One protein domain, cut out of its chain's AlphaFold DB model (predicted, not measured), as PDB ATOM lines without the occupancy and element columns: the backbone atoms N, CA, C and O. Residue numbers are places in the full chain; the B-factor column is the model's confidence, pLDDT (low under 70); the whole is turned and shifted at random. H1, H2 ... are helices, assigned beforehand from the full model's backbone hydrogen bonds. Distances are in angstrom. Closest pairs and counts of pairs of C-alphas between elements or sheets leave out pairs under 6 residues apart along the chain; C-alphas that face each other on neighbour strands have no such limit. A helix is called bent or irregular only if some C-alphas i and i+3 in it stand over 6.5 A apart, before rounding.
ATOM      1  N   VAL A   4     232.727  18.795 -82.650       55.53
ATOM      2  CA  VAL A   4     233.169  17.584 -83.376       55.53
ATOM      3  C   VAL A   4     233.806  16.566 -82.428       55.53
ATOM      4  O   VAL A   4     233.458  15.389 -82.459       55.53
ATOM      5  N   ILE A   5     234.667  17.022 -81.514       54.50
ATOM      6  CA  ILE A   5     235.376  16.150 -80.563       54.50
ATOM      7  C   ILE A   5     234.402  15.438 -79.601       54.50
ATOM      8  O   ILE A   5     234.502  14.218 -79.465       54.50
ATOM      9  N   PRO A   6     233.403  16.110 -78.984       61.94
ATOM     10  CA  PRO A   6     232.411  15.429 -78.148       61.94
ATOM     11  C   PRO A   6     231.534  14.432 -78.925       61.94
ATOM     12  O   PRO A   6     231.115  13.420 -78.361       61.94
ATOM     13  N   ARG A   7     231.269  14.692 -80.214       55.22
ATOM     14  CA  ARG A   7     230.460  13.819 -81.083       55.22
ATOM     15  C   ARG A   7     231.231  12.591 -81.557       55.22
ATOM     16  O   ARG A   7     230.694  11.494 -81.444       55.22
ATOM     17  N   MET A   8     232.499  12.732 -81.954       49.94
ATOM     18  CA  MET A   8     233.374  11.577 -82.203       49.94
ATOM     19  C   MET A   8     233.527  10.716 -80.946       49.94
ATOM     20  O   MET A   8     233.485   9.492 -81.022       49.94
ATOM     21  N   LYS A   9     233.629  11.345 -79.767       54.22
ATOM     22  CA  LYS A   9     233.724  10.628 -78.490       54.22
ATOM     23  C   LYS A   9     232.466   9.795 -78.199       54.22
ATOM     24  O   LYS A   9     232.603   8.665 -77.752       54.22
ATOM     25  N   ARG A  10     231.258  10.300 -78.496       56.84
ATOM     26  CA  ARG A  10     230.008   9.510 -78.403       56.84
ATOM     27  C   ARG A  10     229.925   8.403 -79.454       56.84
ATOM     28  O   ARG A  10     229.438   7.327 -79.132       56.84
ATOM     29  N   LEU A  11     230.432   8.645 -80.664       50.81
ATOM     30  CA  LEU A  11     230.459   7.659 -81.747       50.81
ATOM     31  C   LEU A  11     231.272   6.414 -81.343       50.81
ATOM     32  O   LEU A  11     230.759   5.302 -81.356       50.81
ATOM     33  N   PHE A  12     232.505   6.604 -80.866       51.59
ATOM     34  CA  PHE A  12     233.373   5.493 -80.450       51.59
ATOM     35  C   PHE A  12     232.924   4.798 -79.154       51.59
ATOM     36  O   PHE A  12     233.237   3.628 -78.949       51.59
ATOM     37  N   ILE A  13     232.200   5.491 -78.268       54.41
ATOM     38  CA  ILE A  13     231.684   4.899 -77.023       54.41
ATOM     39  C   ILE A  13     230.423   4.061 -77.288       54.41
ATOM     40  O   ILE A  13     230.294   2.983 -76.711       54.41
ATOM     41  N   ASN A  14     229.537   4.501 -78.189       55.19
ATOM     42  CA  ASN A  14     228.251   3.837 -78.422       55.19
ATOM     43  C   ASN A  14     228.327   2.736 -79.495       55.19
ATOM     44  O   ASN A  14     227.699   1.692 -79.330       55.19
ATOM     45  N   SER A  15     229.119   2.915 -80.561       53.59
ATOM     46  CA  SER A  15     229.181   1.958 -81.683       53.59
ATOM     47  C   SER A  15     229.864   0.628 -81.337       53.59
ATOM     48  O   SER A  15     229.624  -0.371 -82.005       53.59
ATOM     49  N   PHE A  16     230.666   0.582 -80.269       69.00
ATOM     50  CA  PHE A  16     231.346  -0.636 -79.805       69.00
ATOM     51  C   PHE A  16     230.785  -1.181 -78.481       69.00
ATOM     52  O   PHE A  16     231.444  -1.981 -77.813       69.00
ATOM     53  N   GLY A  17     229.570  -0.776 -78.089       73.62
ATOM     54  CA  GLY A  17     228.959  -1.163 -76.811       73.62
ATOM     55  C   GLY A  17     228.837  -2.679 -76.614       73.62
ATOM     56  O   GLY A  17     229.090  -3.173 -75.518       73.62
ATOM     57  N   MET A  18     228.537  -3.430 -77.680       78.94
ATOM     58  CA  MET A  18     228.464  -4.899 -77.635       78.94
ATOM     59  C   MET A  18     229.838  -5.552 -77.441       78.94
ATOM     60  O   MET A  18     229.957  -6.503 -76.675       78.94
ATOM     61  N   ILE A  19     230.890  -5.014 -78.068       82.69
ATOM     62  CA  ILE A  19     232.263  -5.512 -77.891       82.69
ATOM     63  C   ILE A  19     232.757  -5.206 -76.474       82.69
ATOM     64  O   ILE A  19     233.351  -6.063 -75.826       82.69
ATOM     65  N   ALA A  20     232.464  -4.008 -75.958       85.19
ATOM     66  CA  ALA A  20     232.772  -3.645 -74.578       85.19
ATOM     67  C   ALA A  20     232.045  -4.558 -73.574       85.19
ATOM     68  O   ALA A  20     232.653  -5.000 -72.602       85.19
ATOM     69  N   TYR A  21     230.775  -4.885 -73.827       87.25
ATOM     70  CA  TYR A  21     230.002  -5.817 -73.003       87.25
ATOM     71  C   TYR A  21     230.548  -7.249 -73.067       87.25
ATOM     72  O   TYR A  21     230.691  -7.897 -72.031       87.25
ATOM     73  N   LEU A  22     230.907  -7.743 -74.256       87.06
ATOM     74  CA  LEU A  22     231.547  -9.052 -74.417       87.06
ATOM     75  C   LEU A  22     232.858  -9.113 -73.625       87.06
ATOM     76  O   LEU A  22     233.072 -10.040 -72.847       87.06
ATOM     77  N   LEU A  23     233.698  -8.086 -73.761       88.38
ATOM     78  CA  LEU A  23     234.959  -7.976 -73.037       88.38
ATOM     79  C   LEU A  23     234.740  -7.936 -71.516       88.38
ATOM     80  O   LEU A  23     235.473  -8.587 -70.773       88.38
ATOM     81  N   ALA A  24     233.699  -7.238 -71.052       89.31
ATOM     82  CA  ALA A  24     233.329  -7.202 -69.641       89.31
ATOM     83  C   ALA A  24     232.912  -8.590 -69.140       89.31
ATOM     84  O   ALA A  24     233.354  -9.005 -68.075       89.31
ATOM     85  N   ASN A  25     232.130  -9.343 -69.919       89.69
ATOM     86  CA  ASN A  25     231.749 -10.713 -69.565       89.69
ATOM     87  C   ASN A  25     232.960 -11.645 -69.488       89.69
ATOM     88  O   ASN A  25     233.070 -12.406 -68.529       89.69
ATOM     89  N   ILE A  26     233.899 -11.544 -70.434       88.50
ATOM     90  CA  ILE A  26     235.125 -12.350 -70.411       88.50
ATOM     91  C   ILE A  26     235.963 -12.018 -69.166       88.50
ATOM     92  O   ILE A  26     236.377 -12.928 -68.448       88.50
ATOM     93  N   TYR A  27     236.137 -10.735 -68.829       91.94
ATOM     94  CA  TYR A  27     236.807 -10.333 -67.585       91.94
ATOM     95  C   TYR A  27     236.025 -10.721 -66.317       91.94
ATOM     96  O   TYR A  27     236.633 -11.029 -65.289       91.94
ATOM     97  N   GLY A  28     234.695 -10.788 -66.377       87.94
ATOM     98  CA  GLY A  28     233.851 -11.319 -65.304       87.94
ATOM     99  C   GLY A  28     234.044 -12.824 -65.076       87.94
ATOM    100  O   GLY A  28     234.081 -13.270 -63.928       87.94
ATOM    101  N   MET A  29     234.245 -13.608 -66.142       87.25
ATOM    102  CA  MET A  29     234.489 -15.057 -66.053       87.25
ATOM    103  C   MET A  29     235.780 -15.383 -65.289       87.25
ATOM    104  O   MET A  29     235.780 -16.270 -64.435       87.25
ATOM    105  N   VAL A  30     236.850 -14.614 -65.517       88.25
ATOM    106  CA  VAL A  30     238.132 -14.745 -64.790       88.25
ATOM    107  C   VAL A  30     238.185 -13.984 -63.465       88.25
ATOM    108  O   VAL A  30     239.225 -13.950 -62.807       88.25
ATOM    109  N   ARG A  31     237.062 -13.400 -63.029       86.69
ATOM    110  CA  ARG A  31     236.959 -12.613 -61.787       86.69
ATOM    111  C   ARG A  31     237.905 -11.402 -61.746       86.69
ATOM    112  O   ARG A  31     238.335 -11.008 -60.665       86.69
ATOM    113  N   LEU A  32     238.225 -10.825 -62.905       88.25
ATOM    114  CA  LEU A  32     238.838  -9.494 -63.010       88.25
ATOM    115  C   LEU A  32     237.793  -8.387 -62.842       88.25
ATOM    116  O   LEU A  32     238.126  -7.289 -62.425       88.25
ATOM    117  N   LEU A  33     236.525  -8.689 -63.125       90.00
ATOM    118  CA  LEU A  33     235.395  -7.865 -62.713       90.00
ATOM    119  C   LEU A  33     234.583  -8.607 -61.637       90.00
ATOM    120  O   LEU A  33     234.328  -9.808 -61.794       90.00
ATOM    121  N   PRO A  34     234.161  -7.924 -60.554       86.12
ATOM    122  CA  PRO A  34     233.238  -8.483 -59.568       86.12
ATOM    123  C   PRO A  34     231.948  -8.999 -60.221       86.12
ATOM    124  O   PRO A  34     231.467  -8.432 -61.201       86.12
ATOM    125  N   ARG A  35     231.359 -10.072 -59.676       80.38
ATOM    126  CA  ARG A  35     230.177 -10.736 -60.267       80.38
ATOM    127  C   ARG A  35     228.928  -9.846 -60.339       80.38
ATOM    128  O   ARG A  35     228.026 -10.136 -61.115       80.38
ATOM    129  N   ASP A  36     228.877  -8.783 -59.551       85.50
ATOM    130  CA  ASP A  36     227.792  -7.804 -59.469       85.50
ATOM    131  C   ASP A  36     228.109  -6.472 -60.179       85.50
ATOM    132  O   ASP A  36     227.304  -5.533 -60.121       85.50
ATOM    133  N   HIS A  37     229.248  -6.400 -60.884       88.25
ATOM    134  CA  HIS A  37     229.745  -5.181 -61.512       88.25
ATOM    135  C   HIS A  37     228.757  -4.595 -62.534       88.25
ATOM    136  O   HIS A  37     228.135  -5.302 -63.330       88.25
ATOM    137  N   VAL A  38     228.652  -3.262 -62.561       88.94
ATOM    138  CA  VAL A  38     227.684  -2.509 -63.385       88.94
ATOM    139  C   VAL A  38     227.840  -2.803 -64.887       88.94
ATOM    140  O   VAL A  38     226.846  -2.798 -65.616       88.94
ATOM    141  N   TYR A  39     229.061  -3.119 -65.336       89.44
ATOM    142  CA  TYR A  39     229.380  -3.471 -66.730       89.44
ATOM    143  C   TYR A  39     228.911  -4.874 -67.153       89.44
ATOM    144  O   TYR A  39     228.803  -5.131 -68.343       89.44
ATOM    145  N   LEU A  40     228.583  -5.773 -66.219       86.38
ATOM    146  CA  LEU A  40     228.067  -7.114 -66.542       86.38
ATOM    147  C   LEU A  40     226.549  -7.128 -66.773       86.38
ATOM    148  O   LEU A  40     225.984  -8.149 -67.152       86.38
ATOM    149  N   ARG A  41     225.864  -5.997 -66.556       88.06
ATOM    150  CA  ARG A  41     224.413  -5.885 -66.746       88.06
ATOM    151  C   ARG A  41     224.091  -5.483 -68.181       88.06
ATOM    152  O   ARG A  41     224.553  -4.444 -68.657       88.06
ATOM    153  N   THR A  42     223.220  -6.254 -68.829       82.31
ATOM    154  CA  THR A  42     222.722  -5.988 -70.192       82.31
ATOM    155  C   THR A  42     222.036  -4.624 -70.323       82.31
ATOM    156  O   THR A  42     222.104  -4.000 -71.375       82.31
ATOM    157  N   SER A  43     221.443  -4.103 -69.243       83.62
ATOM    158  CA  SER A  43     220.785  -2.788 -69.223       83.62
ATOM    159  C   SER A  43     221.733  -1.595 -69.400       83.62
ATOM    160  O   SER A  43     221.274  -0.483 -69.652       83.62
ATOM    161  N   ASN A  44     223.046  -1.805 -69.269       81.69
ATOM    162  CA  ASN A  44     224.056  -0.751 -69.375       81.69
ATOM    163  C   ASN A  44     224.875  -0.815 -70.676       81.69
ATOM    164  O   ASN A  44     225.839  -0.058 -70.813       81.69
ATOM    165  N   ILE A  45     224.516  -1.684 -71.630       79.31
ATOM    166  CA  ILE A  45     225.196  -1.783 -72.932       79.31
ATOM    167  C   ILE A  45     225.169  -0.414 -73.636       79.31
ATOM    168  O   ILE A  45     224.141   0.257 -73.685       79.31
ATOM    169  N   GLY A  46     226.325   0.029 -74.139       72.75
ATOM    170  CA  GLY A  46     226.483   1.326 -74.813       72.75
ATOM    171  C   GLY A  46     226.690   2.532 -73.886       72.75
ATOM    172  O   GLY A  46     226.971   3.619 -74.378       72.75
ATOM    173  N   ARG A  47     226.612   2.373 -72.551       81.12
ATOM    174  CA  ARG A  47     226.942   3.453 -71.588       81.12
ATOM    175  C   ARG A  47     228.430   3.533 -71.240       81.12
ATOM    176  O   ARG A  47     228.878   4.536 -70.690       81.12
ATOM    177  N   TYR A  48     229.191   2.491 -71.552       81.69
ATOM    178  CA  TYR A  48     230.632   2.395 -71.340       81.69
ATOM    179  C   TYR A  48     231.292   1.802 -72.591       81.69
ATOM    180  O   TYR A  48     230.701   1.001 -73.310       81.69
ATOM    181  N   GLY A  49     232.530   2.214 -72.854       83.25
ATOM    182  CA  GLY A  49     233.323   1.740 -73.996       83.25
ATOM    183  C   GLY A  49     234.423   0.755 -73.593       83.25
ATOM    184  O   GLY A  49     234.739   0.624 -72.412       83.25
ATOM    185  N   ILE A  50     235.078   0.149 -74.589       85.50
ATOM    186  CA  ILE A  50     236.165  -0.837 -74.423       85.50
ATOM    187  C   ILE A  50     237.242  -0.349 -73.435       85.50
ATOM    188  O   ILE A  50     237.628  -1.077 -72.525       85.50
ATOM    189  N   ARG A  51     237.664   0.921 -73.540       84.75
ATOM    190  CA  ARG A  51     238.660   1.524 -72.634       84.75
ATOM    191  C   ARG A  51     238.243   1.489 -71.159       84.75
ATOM    192  O   ARG A  51     239.100   1.277 -70.311       84.75
ATOM    193  N   HIS A  52     236.965   1.713 -70.853       87.88
ATOM    194  CA  HIS A  52     236.469   1.730 -69.471       87.88
ATOM    195  C   HIS A  52     236.511   0.325 -68.869       87.88
ATOM    196  O   HIS A  52     236.922   0.155 -67.730       87.88
ATOM    197  N   VAL A  53     236.159  -0.681 -69.670       88.88
ATOM    198  CA  VAL A  53     236.172  -2.093 -69.272       88.88
ATOM    199  C   VAL A  53     237.598  -2.595 -69.044       88.88
ATOM    200  O   VAL A  53     237.853  -3.263 -68.048       88.88
ATOM    201  N   ILE A  54     238.542  -2.235 -69.921       89.50
ATOM    202  CA  ILE A  54     239.963  -2.584 -69.756       89.50
ATOM    203  C   ILE A  54     240.563  -1.881 -68.537       89.50
ATOM    204  O   ILE A  54     241.280  -2.517 -67.774       89.50
ATOM    205  N   ALA A  55     240.274  -0.590 -68.336       89.25
ATOM    206  CA  ALA A  55     240.788   0.163 -67.193       89.25
ATOM    207  C   ALA A  55     240.291  -0.408 -65.854       89.25
ATOM    208  O   ALA A  55     241.069  -0.521 -64.911       89.25
ATOM    209  N   GLU A  56     239.024  -0.820 -65.799       90.69
ATOM    210  CA  GLU A  56     238.430  -1.437 -64.612       90.69
ATOM    211  C   GLU A  56     238.935  -2.866 -64.371       90.69
ATOM    212  O   GLU A  56     239.148  -3.276 -63.236       90.69
ATOM    213  N   ALA A  57     239.187  -3.639 -65.429       88.44
ATOM    214  CA  ALA A  57     239.826  -4.945 -65.285       88.44
ATOM    215  C   ALA A  57     241.298  -4.821 -64.844       88.44
ATOM    216  O   ALA A  57     241.789  -5.654 -64.086       88.44
ATOM    217  N   ALA A  58     241.996  -3.767 -65.282       88.75
ATOM    218  CA  ALA A  58     243.384  -3.499 -64.912       88.75
ATOM    219  C   ALA A  58     243.540  -3.100 -63.436       88.75
ATOM    220  O   ALA A  58     244.531  -3.478 -62.813       88.75
ATOM    221  N   SER A  59     242.576  -2.369 -62.857       88.19
ATOM    222  CA  SER A  59     242.610  -1.976 -61.436       88.19
ATOM    223  C   SER A  59     242.485  -3.169 -60.480       88.19
ATOM    224  O   SER A  59     242.935  -3.088 -59.339       88.19
ATOM    225  N   HIS A  60     241.938  -4.289 -60.958       86.81
ATOM    226  CA  HIS A  60     241.763  -5.539 -60.213       86.81
ATOM    227  C   HIS A  60     242.820  -6.606 -60.556       86.81
ATOM    228  O   HIS A  60     242.691  -7.772 -60.167       86.81
ATOM    229  N   LEU A  61     243.870  -6.230 -61.294       87.06
ATOM    230  CA  LEU A  61     244.932  -7.138 -61.705       87.06
ATOM    231  C   LEU A  61     246.027  -7.234 -60.630       87.06
ATOM    232  O   LEU A  61     246.798  -6.302 -60.415       87.06
ATOM    233  N   GLU A  62     246.144  -8.396 -59.985       86.38
ATOM    234  CA  GLU A  62     247.218  -8.680 -59.025       86.38
ATOM    235  C   GLU A  62     248.341  -9.511 -59.663       86.38
ATOM    236  O   GLU A  62     248.131 -10.660 -60.054       86.38
ATOM    237  N   PHE A  63     249.570  -8.984 -59.683       82.38
ATOM    238  CA  PHE A  63     250.757  -9.690 -60.184       82.38
ATOM    239  C   PHE A  63     251.308 -10.693 -59.159       82.38
ATOM    240  O   PHE A  63     252.385 -10.518 -58.590       82.38
ATOM    241  N   LYS A  64     250.548 -11.762 -58.907       87.06
ATOM    242  CA  LYS A  64     250.951 -12.882 -58.046       87.06
ATOM    243  C   LYS A  64     250.885 -14.193 -58.819       87.06
ATOM    244  O   LYS A  64     249.959 -14.429 -59.588       87.06
ATOM    245  N   ARG A  65     251.821 -15.104 -58.532       78.69
ATOM    246  CA  ARG A  65     251.928 -16.423 -59.189       78.69
ATOM    247  C   ARG A  65     250.685 -17.318 -58.999       78.69
ATOM    248  O   ARG A  65     250.515 -18.291 -59.714       78.69
ATOM    249  N   GLN A  66     249.806 -16.990 -58.058       85.62
ATOM    250  CA  GLN A  66     248.551 -17.709 -57.813       85.62
ATOM    251  C   GLN A  66     247.381 -17.279 -58.723       85.62
ATOM    252  O   GLN A  66     246.366 -17.963 -58.745       85.62
ATOM    253  N   TYR A  67     247.510 -16.168 -59.461       86.44
ATOM    254  CA  TYR A  67     246.469 -15.614 -60.345       86.44
ATOM    255  C   TYR A  67     246.941 -15.519 -61.805       86.44
ATOM    256  O   TYR A  67     246.592 -14.591 -62.537       86.44
ATOM    257  N   TRP A  68     247.785 -16.467 -62.224       84.00
ATOM    258  CA  TRP A  68     248.374 -16.506 -63.569       84.00
ATOM    259  C   TRP A  68     247.321 -16.584 -64.684       84.00
ATOM    260  O   TRP A  68     247.509 -15.996 -65.744       84.00
ATOM    261  N   ASP A  69     246.194 -17.239 -64.424       83.38
ATOM    262  CA  ASP A  69     245.024 -17.309 -65.302       83.38
ATOM    263  C   ASP A  69     244.448 -15.920 -65.630       83.38
ATOM    264  O   ASP A  69     244.181 -15.605 -66.793       83.38
ATOM    265  N   ARG A  70     244.328 -15.050 -64.621       88.81
ATOM    266  CA  ARG A  70     243.812 -13.682 -64.782       88.81
ATOM    267  C   ARG A  70     244.766 -12.806 -65.584       88.81
ATOM    268  O   ARG A  70     244.334 -12.044 -66.446       88.81
ATOM    269  N   ILE A  71     246.065 -12.944 -65.319       86.81
ATOM    270  CA  ILE A  71     247.124 -12.187 -65.996       86.81
ATOM    271  C   ILE A  71     247.187 -12.563 -67.475       86.81
ATOM    272  O   ILE A  71     247.190 -11.677 -68.329       86.81
ATOM    273  N   VAL A  72     247.177 -13.861 -67.792       86.75
ATOM    274  CA  VAL A  72     247.239 -14.340 -69.180       86.75
ATOM    275  C   VAL A  72     246.040 -13.843 -69.977       86.75
ATOM    276  O   VAL A  72     246.224 -13.293 -71.059       86.75
ATOM    277  N   ILE A  73     244.824 -13.962 -69.441       87.75
ATOM    278  CA  ILE A  73     243.613 -13.561 -70.170       87.75
ATOM    279  C   ILE A  73     243.557 -12.043 -70.386       87.75
ATOM    280  O   ILE A  73     243.218 -11.602 -71.485       87.75
ATOM    281  N   PHE A  74     243.961 -11.239 -69.398       91.31
ATOM    282  CA  PHE A  74     244.076  -9.788 -69.564       91.31
ATOM    283  C   PHE A  74     245.094  -9.404 -70.648       91.31
ATOM    284  O   PHE A  74     244.785  -8.604 -71.532       91.31
ATOM    285  N   VAL A  75     246.290 -10.001 -70.621       89.12
ATOM    286  CA  VAL A  75     247.364  -9.698 -71.580       89.12
ATOM    287  C   VAL A  75     247.007 -10.161 -72.993       89.12
ATOM    288  O   VAL A  75     247.211  -9.404 -73.940       89.12
ATOM    289  N   VAL A  76     246.429 -11.354 -73.155       89.31
ATOM    290  CA  VAL A  76     246.016 -11.882 -74.466       89.31
ATOM    291  C   VAL A  76     244.958 -10.981 -75.102       89.31
ATOM    292  O   VAL A  76     245.131 -10.556 -76.244       89.31
ATOM    293  N   LEU A  77     243.912 -10.606 -74.361       86.25
ATOM    294  CA  LEU A  77     242.849  -9.743 -74.886       86.25
ATOM    295  C   LEU A  77     243.345  -8.329 -75.197       86.25
ATOM    296  O   LEU A  77     243.000  -7.775 -76.241       86.25
ATOM    297  N   LEU A  78     244.196  -7.759 -74.337       88.56
ATOM    298  CA  LEU A  78     244.812  -6.458 -74.588       88.56
ATOM    299  C   LEU A  78     245.714  -6.502 -75.828       88.56
ATOM    300  O   LEU A  78     245.619  -5.621 -76.678       88.56
ATOM    301  N   SER A  79     246.546  -7.539 -75.961       83.62
ATOM    302  CA  SER A  79     247.437  -7.707 -77.112       83.62
ATOM    303  C   SER A  79     246.663  -7.868 -78.422       83.62
ATOM    304  O   SER A  79     247.017  -7.224 -79.403       83.62
ATOM    305  N   GLY A  80     245.557  -8.622 -78.428       83.50
ATOM    306  CA  GLY A  80     244.702  -8.783 -79.606       83.50
ATOM    307  C   GLY A  80     244.049  -7.470 -80.048       83.50
ATOM    308  O   GLY A  80     244.059  -7.144 -81.233       83.50
ATOM    309  N   ILE A  81     243.552  -6.666 -79.101       84.00
ATOM    310  CA  ILE A  81     242.979  -5.342 -79.401       84.00
ATOM    311  C   ILE A  81     244.060  -4.389 -79.926       84.00
ATOM    312  O   ILE A  81     243.824  -3.665 -80.892       84.00
ATOM    313  N   VAL A  82     245.256  -4.404 -79.329       84.81
ATOM    314  CA  VAL A  82     246.388  -3.582 -79.779       84.81
ATOM    315  C   VAL A  82     246.847  -3.988 -81.179       84.81
ATOM    316  O   VAL A  82     247.047  -3.105 -82.010       84.81
ATOM    317  N   MET A  83     246.955  -5.287 -81.475       82.62
ATOM    318  CA  MET A  83     247.302  -5.773 -82.815       82.62
ATOM    319  C   MET A  83     246.261  -5.362 -83.856       82.62
ATOM    320  O   MET A  83     246.634  -4.880 -84.920       82.62
ATOM    321  N   LEU A  84     244.968  -5.479 -83.545       81.31
ATOM    322  CA  LEU A  84     243.892  -5.097 -84.463       81.31
ATOM    323  C   LEU A  84     243.878  -3.584 -84.727       81.31
ATOM    324  O   LEU A  84     243.750  -3.147 -85.871       81.31
ATOM    325  N   CYS A  85     244.068  -2.762 -83.689       79.38
ATOM    326  CA  CYS A  85     244.210  -1.316 -83.858       79.38
ATOM    327  C   CYS A  85     245.470  -0.957 -84.657       79.38
ATOM    328  O   CYS A  85     245.401  -0.091 -85.527       79.38
ATOM    329  N   ALA A  86     246.597  -1.626 -84.402       81.12
ATOM    330  CA  ALA A  86     247.825  -1.435 -85.165       81.12
ATOM    331  C   ALA A  86     247.636  -1.823 -86.637       81.12
ATOM    332  O   ALA A  86     248.053  -1.070 -87.504       81.12
ATOM    333  N   GLN A  87     246.944  -2.928 -86.935       78.69
ATOM    334  CA  GLN A  87     246.613  -3.339 -88.304       78.69
ATOM    335  C   GLN A  87     245.746  -2.303 -89.027       78.69
ATOM    336  O   GLN A  87     246.046  -1.960 -90.165       78.69
ATOM    337  N   LEU A  88     244.717  -1.753 -88.375       76.56
ATOM    338  CA  LEU A  88     243.875  -0.707 -88.972       76.56
ATOM    339  C   LEU A  88     244.643   0.597 -89.211       76.56
ATOM    340  O   LEU A  88     244.445   1.247 -90.235       76.56
ATOM    341  N   VAL A  89     245.529   0.975 -88.286       75.88
ATOM    342  CA  VAL A  89     246.379   2.165 -88.432       75.88
ATOM    343  C   VAL A  89     247.433   1.955 -89.513       75.88
ATOM    344  O   VAL A  89     247.642   2.861 -90.306       75.88
ATOM    345  N   LEU A  90     248.059   0.779 -89.586       75.38
ATOM    346  CA  LEU A  90     249.009   0.427 -90.642       75.38
ATOM    347  C   LEU A  90     248.330   0.377 -92.009       75.38
ATOM    348  O   LEU A  90     248.904   0.865 -92.969       75.38
ATOM    349  N   LEU A  91     247.101  -0.135 -92.098       71.62
ATOM    350  CA  LEU A  91     246.323  -0.145 -93.337       71.62
ATOM    351  C   LEU A  91     245.927   1.276 -93.764       71.62
ATOM    352  O   LEU A  91     246.092   1.634 -94.923       71.62
ATOM    353  N   ALA A  92     245.485   2.121 -92.829       68.31
ATOM    354  CA  ALA A  92     245.213   3.530 -93.112       68.31
ATOM    355  C   ALA A  92     246.491   4.308 -93.474       68.31
ATOM    356  O   ALA A  92     246.463   5.153 -94.364       68.31
ATOM    357  N   ALA A  93     247.615   4.014 -92.817       60.75
ATOM    358  CA  ALA A  93     248.910   4.617 -93.109       60.75
ATOM    359  C   ALA A  93     249.454   4.158 -94.467       60.75
ATOM    360  O   ALA A  93     249.957   4.996 -95.199       60.75
ATOM    361  N   ALA A  94     249.281   2.887 -94.839       57.22
ATOM    362  CA  ALA A  94     249.638   2.358 -96.156       57.22
ATOM    363  C   ALA A  94     248.820   3.001 -97.287       57.22
ATOM    364  O   ALA A  94     249.318   3.170 -98.390       57.22
ATOM    365  N   VAL A  95     247.577   3.411 -97.016       56.16
ATOM    366  CA  VAL A  95     246.751   4.160 -97.980       56.16
ATOM    367  C   VAL A  95     247.208   5.623 -98.129       56.16
ATOM    368  O   VAL A  95     246.940   6.240 -99.156       56.16
ATOM    369  N   ILE A  96     247.873   6.201 -97.119       58.78
ATOM    370  CA  ILE A  96     248.208   7.639 -97.058       58.78
ATOM    371  C   ILE A  96     249.689   7.923 -97.369       58.78
ATOM    372  O   ILE A  96     250.001   8.969 -97.936       58.78
ATOM    373  N   PHE A  97     250.598   7.023 -96.996       50.59
ATOM    374  CA  PHE A  97     252.043   7.174 -97.143       50.59
ATOM    375  C   PHE A  97     252.605   6.015 -97.974       50.59
ATOM    376  O   PHE A  97     252.860   4.943 -97.436       50.59
ATOM    377  N   ASP A  98     252.862   6.245 -99.261       42.09
ATOM    378  CA  ASP A  98     253.890   5.487 -99.987       42.09
ATOM    379  C   ASP A  98     255.187   6.314 -99.951       42.09
ATOM    380  O   ASP A  98     255.122   7.530-100.172       42.09
TER     381      ASP A  98
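What this domain is: This is residues 4 to 98 of the 996 residues of an uncharacterized protein of Alphaproteobacteria bacterium (UniProt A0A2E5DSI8). One long helix, H4, runs nearly the whole length of the domain, with the shorter H2 and H3 side by side near its first half, while residues 82 to 98 stick out free of the rest. H1 lies at the end of H2 and H3 where H2 begins, and the long loop of residues 30 to 49 folds back from H2 to H3 on the side away from H4. The printed part has 95 residues with four named helices, H1 to H4 in order, and no named strand; its class is all helix. It is only just loose, close to compact, with a radius of gyration of the C-alphas of 15.4 A, and only just flat, spanning 48 by 32 by 17 A.

Where its parts are: H1, residues 4 to 14, begins at C-alpha 4 (233.169, 17.584, -83.376) and is 15.4 A long. H2, residues 17 to 29, measures 18.4 A. H3, residues 50 to 59, measures 14.5 A from C-alpha 50 (236.165, -0.837, -74.423). H4, residues 65 to 96, measures 45.0 A and ends at C-alpha 96 (248.208, 7.639, -97.058). It has a kink of 31 degrees near residue 72 and is irregular, with C-alphas 66 and 69 8.3 A apart.

How they stand to each other: H1 and H2 meet only through their link. H2 and H3 touch, the same way at a shallow tilt of 23 degrees; their closest C-alphas, Ala 20 and Ile 50, are 4.4 A apart. H3 and H4, a helical hairpin, only just touch, with 3 pairs of C-alphas within 8 A, the closest Ala 57 and Phe 74 at 7.7 A; H4 does so with residues 74 to 78 alone. H1 and H4 are apart. Every O i to N i+4 pair is within hydrogen-bond range in H1, H2 and H3, and 26 of 28 in H4.

The domain as a whole: The farthest C-alphas, Asp 36 and Asp 98, are 50.0 A apart. The printed part has no cut, and the link from H2 to H3 is long. Residues 4 to 16 and 92 to 98 have pLDDT under 70.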